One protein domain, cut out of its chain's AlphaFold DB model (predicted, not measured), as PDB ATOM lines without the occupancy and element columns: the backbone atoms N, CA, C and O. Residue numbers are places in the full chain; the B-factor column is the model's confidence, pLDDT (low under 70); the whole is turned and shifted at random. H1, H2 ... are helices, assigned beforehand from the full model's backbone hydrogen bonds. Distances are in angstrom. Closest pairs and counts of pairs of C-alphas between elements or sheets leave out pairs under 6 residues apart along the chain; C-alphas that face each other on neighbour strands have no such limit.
ATOM      1  N   GLU A  11      -6.967 -47.919 -14.819       64.06
ATOM      2  CA  GLU A  11      -6.809 -46.522 -15.206       64.06
ATOM      3  C   GLU A  11      -5.461 -46.306 -15.907       64.06
ATOM      4  O   GLU A  11      -4.393 -46.384 -15.290       64.06
ATOM      5  N   VAL A  12      -5.497 -45.914 -17.184       67.06
ATOM      6  CA  VAL A  12      -4.313 -45.487 -17.965       67.06
ATOM      7  C   VAL A  12      -3.485 -44.401 -17.261       67.06
ATOM      8  O   VAL A  12      -2.276 -44.287 -17.481       67.06
ATOM      9  N   LYS A  13      -4.109 -43.629 -16.361       71.81
ATOM     10  CA  LYS A  13      -3.439 -42.664 -15.477       71.81
ATOM     11  C   LYS A  13      -2.455 -43.317 -14.504       71.81
ATOM     12  O   LYS A  13      -1.379 -42.764 -14.283       71.81
ATOM     13  N   ASN A  14      -2.787 -44.476 -13.941       70.56
ATOM     14  CA  ASN A  14      -1.940 -45.152 -12.958       70.56
ATOM     15  C   ASN A  14      -0.738 -45.824 -13.625       70.56
ATOM     16  O   ASN A  14       0.372 -45.761 -13.102       70.56
ATOM     17  N   VAL A  15      -0.927 -46.356 -14.836       74.06
ATOM     18  CA  VAL A  15       0.172 -46.866 -15.666       74.06
ATOM     19  C   VAL A  15       1.123 -45.730 -16.055       74.06
ATOM     20  O   VAL A  15       2.328 -45.847 -15.849       74.06
ATOM     21  N   LYS A  16       0.600 -44.581 -16.511       76.06
ATOM     22  CA  LYS A  16       1.426 -43.391 -16.787       76.06
ATOM     23  C   LYS A  16       2.195 -42.905 -15.558       76.06
ATOM     24  O   LYS A  16       3.352 -42.526 -15.690       76.06
ATOM     25  N   ARG A  17       1.593 -42.946 -14.364       77.62
ATOM     26  CA  ARG A  17       2.279 -42.613 -13.103       77.62
ATOM     27  C   ARG A  17       3.445 -43.551 -12.800       77.62
ATOM     28  O   ARG A  17       4.493 -43.068 -12.386       77.62
ATOM     29  N   LEU A  18       3.278 -44.853 -13.029       79.62
ATOM     30  CA  LEU A  18       4.347 -45.833 -12.840       79.62
ATOM     31  C   LEU A  18       5.510 -45.592 -13.813       79.62
ATOM     32  O   LEU A  18       6.660 -45.554 -13.385       79.62
ATOM     33  N   LEU A  19       5.209 -45.354 -15.097       80.12
ATOM     34  CA  LEU A  19       6.225 -45.009 -16.098       80.12
ATOM     35  C   LEU A  19       6.941 -43.700 -15.748       80.12
ATOM     36  O   LEU A  19       8.159 -43.622 -15.860       80.12
ATOM     37  N   ASN A  20       6.202 -42.690 -15.288       81.38
ATOM     38  CA  ASN A  20       6.784 -41.413 -14.889       81.38
ATOM     39  C   ASN A  20       7.701 -41.564 -13.666       81.38
ATOM     40  O   ASN A  20       8.789 -41.003 -13.649       81.38
ATOM     41  N   CYS A  21       7.301 -42.364 -12.671       84.75
ATOM     42  CA  CYS A  21       8.136 -42.681 -11.509       84.75
ATOM     43  C   CYS A  21       9.449 -43.360 -11.934       84.75
ATOM     44  O   CYS A  21      10.526 -42.965 -11.495       84.75
ATOM     45  N   LEU A  22       9.371 -44.322 -12.858       82.06
ATOM     46  CA  LEU A  22      10.545 -44.997 -13.406       82.06
ATOM     47  C   LEU A  22      11.475 -44.032 -14.154       82.06
ATOM     48  O   LEU A  22      12.690 -44.088 -13.973       82.06
ATOM     49  N   TYR A  23      10.910 -43.117 -14.945       81.38
ATOM     50  CA  TYR A  23      11.673 -42.100 -15.671       81.38
ATOM     51  C   TYR A  23      12.391 -41.136 -14.717       81.38
ATOM     52  O   TYR A  23      13.565 -40.832 -14.914       81.38
ATOM     53  N   VAL A  24      11.713 -40.712 -13.645       85.69
ATOM     54  CA  VAL A  24      12.292 -39.869 -12.587       85.69
ATOM     55  C   VAL A  24      13.432 -40.593 -11.872       85.69
ATOM     56  O   VAL A  24      14.495 -40.005 -11.698       85.69
ATOM     57  N   CYS A  25      13.261 -41.869 -11.514       82.38
ATOM     58  CA  CYS A  25      14.346 -42.668 -10.940       82.38
ATOM     59  C   CYS A  25      15.543 -42.761 -11.898       82.38
ATOM     60  O   CYS A  25      16.665 -42.505 -11.479       82.38
ATOM     61  N   CYS A  26      15.320 -43.048 -13.186       76.44
ATOM     62  CA  CYS A  26      16.390 -43.062 -14.190       76.44
ATOM     63  C   CYS A  26      17.141 -41.728 -14.270       76.44
ATOM     64  O   CYS A  26      18.368 -41.712 -14.236       76.44
ATOM     65  N   ALA A  27      16.416 -40.610 -14.335       81.00
ATOM     66  CA  ALA A  27      17.019 -39.282 -14.388       81.00
ATOM     67  C   ALA A  27      17.836 -38.972 -13.123       81.00
ATOM     68  O   ALA A  27      18.950 -38.467 -13.227       81.00
ATOM     69  N   LEU A  28      17.324 -39.320 -11.936       83.19
ATOM     70  CA  LEU A  28      18.043 -39.142 -10.671       83.19
ATOM     71  C   LEU A  28      19.334 -39.960 -10.621       83.19
ATOM     72  O   LEU A  28      20.356 -39.428 -10.205       83.19
ATOM     73  N   LEU A  29      19.307 -41.218 -11.073       74.56
ATOM     74  CA  LEU A  29      20.507 -42.053 -11.131       74.56
ATOM     75  C   LEU A  29      21.554 -41.470 -12.092       74.56
ATOM     76  O   LEU A  29      22.725 -41.433 -11.732       74.56
ATOM     77  N   LEU A  30      21.146 -40.957 -13.260       70.69
ATOM     78  CA  LEU A  30      22.068 -40.292 -14.192       70.69
ATOM     79  C   LEU A  30      22.702 -39.034 -13.591       70.69
ATOM     80  O   LEU A  30      23.896 -38.808 -13.756       70.69
ATOM     81  N   ILE A  31      21.915 -38.221 -12.884       75.50
ATOM     82  CA  ILE A  31      22.417 -37.007 -12.230       75.50
ATOM     83  C   ILE A  31      23.403 -37.373 -11.116       75.50
ATOM     84  O   ILE A  31      24.466 -36.766 -11.014       75.50
ATOM     85  N   LEU A  32      23.074 -38.371 -10.294       71.25
ATOM     86  CA  LEU A  32      23.917 -38.798  -9.179       71.25
ATOM     87  C   LEU A  32      25.244 -39.402  -9.660       71.25
ATOM     88  O   LEU A  32      26.282 -39.181  -9.043       71.25
ATOM     89  N   ASP A  33      25.218 -40.106 -10.788       64.88
ATOM     90  CA  ASP A  33      26.404 -40.667 -11.429       64.88
ATOM     91  C   ASP A  33      27.308 -39.578 -12.041       64.88
ATOM     92  O   ASP A  33      28.533 -39.622 -11.920       64.88
ATOM     93  N   PHE A  34      26.705 -38.506 -12.563       64.62
ATOM     94  CA  PHE A  34      27.431 -37.306 -12.982       64.62
ATOM     95  C   PHE A  34      28.122 -36.597 -11.803       64.62
ATOM     96  O   PHE A  34      29.206 -36.042 -11.960       64.62
ATOM     97  N   VAL A  35      27.519 -36.640 -10.608       64.31
ATOM     98  CA  VAL A  35      28.090 -36.063  -9.377       64.31
ATOM     99  C   VAL A  35      29.199 -36.947  -8.791       64.31
ATOM    100  O   VAL A  35      30.164 -36.425  -8.236       64.31
ATOM    101  N   ILE A  36      29.132 -38.271  -8.965       60.09
ATOM    102  CA  ILE A  36      30.170 -39.235  -8.549       60.09
ATOM    103  C   ILE A  36      31.268 -39.360  -9.627       60.09
ATOM    104  O   ILE A  36      31.842 -40.424  -9.850       60.09
ATOM    105  N   HIS A  37      31.642 -38.248 -10.271       55.53
ATOM    106  CA  HIS A  37      32.882 -38.159 -11.046       55.53
ATOM    107  C   HIS A  37      34.083 -38.399 -10.124       55.53
ATOM    108  O   HIS A  37      34.675 -37.491  -9.538       55.53
ATOM    109  N   ARG A  38      34.419 -39.677  -9.955       53.22
ATOM    110  CA  ARG A  38      35.590 -40.151  -9.239       53.22
ATOM    111  C   ARG A  38      36.802 -39.523  -9.927       53.22
ATOM    112  O   ARG A  38      37.066 -39.800 -11.091       53.22
ATOM    113  N   TYR A  51      30.017 -48.364 -15.958       65.06
ATOM    114  CA  TYR A  51      29.152 -48.821 -14.874       65.06
ATOM    115  C   TYR A  51      27.709 -48.267 -14.892       65.06
ATOM    116  O   TYR A  51      26.780 -49.077 -14.815       65.06
ATOM    117  N   PRO A  52      27.471 -46.951 -15.065       70.06
ATOM    118  CA  PRO A  52      26.113 -46.412 -15.202       70.06
ATOM    119  C   PRO A  52      25.398 -46.908 -16.454       70.06
ATOM    120  O   PRO A  52      24.203 -47.189 -16.387       70.06
ATOM    121  N   ILE A  53      26.100 -47.074 -17.581       71.25
ATOM    122  CA  ILE A  53      25.500 -47.629 -18.796       71.25
ATOM    123  C   ILE A  53      25.077 -49.076 -18.547       71.25
ATOM    124  O   ILE A  53      23.954 -49.415 -18.900       71.25
ATOM    125  N   TYR A  54      25.893 -49.912 -17.892       71.75
ATOM    126  CA  TYR A  54      25.497 -51.288 -17.547       71.75
ATOM    127  C   TYR A  54      24.351 -51.336 -16.531       71.75
ATOM    128  O   TYR A  54      23.453 -52.160 -16.686       71.75
ATOM    129  N   GLY A  55      24.333 -50.454 -15.529       76.50
ATOM    130  CA  GLY A  55      23.228 -50.350 -14.569       76.50
ATOM    131  C   GLY A  55      21.919 -49.910 -15.231       76.50
ATOM    132  O   GLY A  55      20.863 -50.493 -14.979       76.50
ATOM    133  N   PHE A  56      21.994 -48.943 -16.146       76.44
ATOM    134  CA  PHE A  56      20.867 -48.501 -16.963       76.44
ATOM    135  C   PHE A  56      20.388 -49.611 -17.905       76.44
ATOM    136  O   PHE A  56      19.195 -49.913 -17.935       76.44
ATOM    137  N   LEU A  57      21.305 -50.282 -18.612       83.75
ATOM    138  CA  LEU A  57      20.983 -51.406 -19.494       83.75
ATOM    139  C   LEU A  57      20.341 -52.558 -18.715       83.75
ATOM    140  O   LEU A  57      19.347 -53.119 -19.166       83.75
ATOM    141  N   GLY A  58      20.865 -52.874 -17.528       83.31
ATOM    142  CA  GLY A  58      20.309 -53.877 -16.625       83.31
ATOM    143  C   GLY A  58      18.900 -53.514 -16.155       83.31
ATOM    144  O   GLY A  58      18.005 -54.356 -16.189       83.31
ATOM    145  N   CYS A  59      18.668 -52.249 -15.793       82.12
ATOM    146  CA  CYS A  59      17.345 -51.756 -15.410       82.12
ATOM    147  C   CYS A  59      16.339 -51.847 -16.571       82.12
ATOM    148  O   CYS A  59      15.248 -52.398 -16.401       82.12
ATOM    149  N   VAL A  60      16.714 -51.378 -17.766       80.88
ATOM    150  CA  VAL A  60      15.868 -51.444 -18.970       80.88
ATOM    151  C   VAL A  60      15.566 -52.895 -19.345       80.88
ATOM    152  O   VAL A  60      14.408 -53.227 -19.604       80.88
ATOM    153  N   ALA A  61      16.566 -53.779 -19.314       86.19
ATOM    154  CA  ALA A  61      16.384 -55.201 -19.592       86.19
ATOM    155  C   ALA A  61      15.374 -55.848 -18.629       86.19
ATOM    156  O   ALA A  61      14.478 -56.563 -19.075       86.19
ATOM    157  N   LEU A  62      15.452 -55.546 -17.329       86.38
ATOM    158  CA  LEU A  62      14.542 -56.094 -16.317       86.38
ATOM    159  C   LEU A  62      13.086 -55.652 -16.561       86.38
ATOM    160  O   LEU A  62      12.164 -56.469 -16.515       86.38
ATOM    161  N   VAL A  63      12.873 -54.378 -16.906       82.06
ATOM    162  CA  VAL A  63      11.544 -53.840 -17.251       82.06
ATOM    163  C   VAL A  63      10.990 -54.482 -18.525       82.06
ATOM    164  O   VAL A  63       9.806 -54.825 -18.576       82.06
ATOM    165  N   LEU A  64      11.830 -54.672 -19.549       83.50
ATOM    166  CA  LEU A  64      11.432 -55.323 -20.799       83.50
ATOM    167  C   LEU A  64      11.021 -56.778 -20.569       83.50
ATOM    168  O   LEU A  64       9.956 -57.179 -21.037       83.50
ATOM    169  N   VAL A  65      11.807 -57.541 -19.801       88.19
ATOM    170  CA  VAL A  65      11.481 -58.930 -19.437       88.19
ATOM    171  C   VAL A  65      10.149 -58.994 -18.691       88.19
ATOM    172  O   VAL A  65       9.284 -59.788 -19.054       88.19
ATOM    173  N   ALA A  66       9.929 -58.119 -17.706       84.12
ATOM    174  CA  ALA A  66       8.667 -58.069 -16.968       84.12
ATOM    175  C   ALA A  66       7.464 -57.728 -17.870       84.12
ATOM    176  O   ALA A  66       6.385 -58.309 -17.731       84.12
ATOM    177  N   SER A  67       7.640 -56.808 -18.822       77.25
ATOM    178  CA  SER A  67       6.595 -56.427 -19.781       77.25
ATOM    179  C   SER A  67       6.286 -57.560 -20.766       77.25
ATOM    180  O   SER A  67       5.121 -57.835 -21.067       77.25
ATOM    181  N   TRP A  68       7.316 -58.278 -21.211       83.00
ATOM    182  CA  TRP A  68       7.164 -59.449 -22.066       83.00
ATOM    183  C   TRP A  68       6.468 -60.596 -21.329       83.00
ATOM    184  O   TRP A  68       5.493 -61.144 -21.841       83.00
ATOM    185  N   MET A  69       6.861 -60.869 -20.077       81.06
ATOM    186  CA  MET A  69       6.155 -61.805 -19.197       81.06
ATOM    187  C   MET A  69       4.690 -61.408 -19.020       81.06
ATOM    188  O   MET A  69       3.830 -62.270 -19.119       81.06
ATOM    189  N   ARG A  70       4.364 -60.124 -18.837       76.88
ATOM    190  CA  ARG A  70       2.967 -59.662 -18.745       76.88
ATOM    191  C   ARG A  70       2.164 -59.958 -20.014       76.88
ATOM    192  O   ARG A  70       0.989 -60.306 -19.907       76.88
ATOM    193  N   ARG A  71       2.759 -59.800 -21.201       72.12
ATOM    194  CA  ARG A  71       2.082 -60.107 -22.469       72.12
ATOM    195  C   ARG A  71       1.931 -61.610 -22.676       72.12
ATOM    196  O   ARG A  71       0.872 -62.036 -23.115       72.12
ATOM    197  N   PHE A  72       2.944 -62.390 -22.322       74.62
ATOM    198  CA  PHE A  72       2.897 -63.848 -22.386       74.62
ATOM    199  C   PHE A  72       1.900 -64.442 -21.378       74.62
ATOM    200  O   PHE A  72       1.193 -65.393 -21.689       74.62
ATOM    201  N   LEU A  73       1.767 -63.835 -20.192       69.44
ATOM    202  CA  LEU A  73       0.786 -64.225 -19.177       69.44
ATOM    203  C   LEU A  73      -0.652 -63.812 -19.530       69.44
ATOM    204  O   LEU A  73      -1.575 -64.198 -18.807       69.44
TER     205      LEU A  73
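Overview. This is residues 11 to 38 and 51 to 73 of the 112 residues of an uncharacterized protein of Shewanella psychrophila (UniProt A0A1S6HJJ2). Look first at the longest helix, H1, and then at H2, which runs back beside it: the two long helices make a narrow, loose V, nearest by the cut in the chain and spreading toward the other end, where residues 11 to 21 and 64 to 73 stand free. The printed part has 51 residues, with H1 followed by H2 and no named strand: all helix. It is loose, with a radius of gyration of the C-alphas of 13.5 A, and flat, spanning 43 by 22 by 7 A.

Arrangement. Start from H1, residues 12 to 35, and look across to H2, residues 51 to 72. They only just touch, with 3 pairs of C-alphas within 8 A; the closest are those of Asp 33 and Pro 52, 6.9 A apart. H1 touches H2 with residues 26 to 33 alone, and H2 touches H1 with residues 52 to 56 alone. The helices run opposite ways at a shallow tilt of 16 degrees. In H1 and H2 every O i to N i+4 pair is within hydrogen-bond range.

Along the chain. Find C-alpha 12 at (-4.313, -45.487, -17.965); from there H1 runs 34.8 A to C-alpha 35. H2 runs 31.2 A from C-alpha 51 to C-alpha 72 at (2.897, -63.848, -22.386).

Size, cuts and confidence. The C-alphas of Arg 38 and Leu 73 are the two farthest apart, 43.5 A. Residues 39 to 50 are not printed; C-alphas 38 and 51 are 12.2 A apart across the cut. Model confidence is under 70 at residues 11 to 12, 33 to 38, 51 and 73.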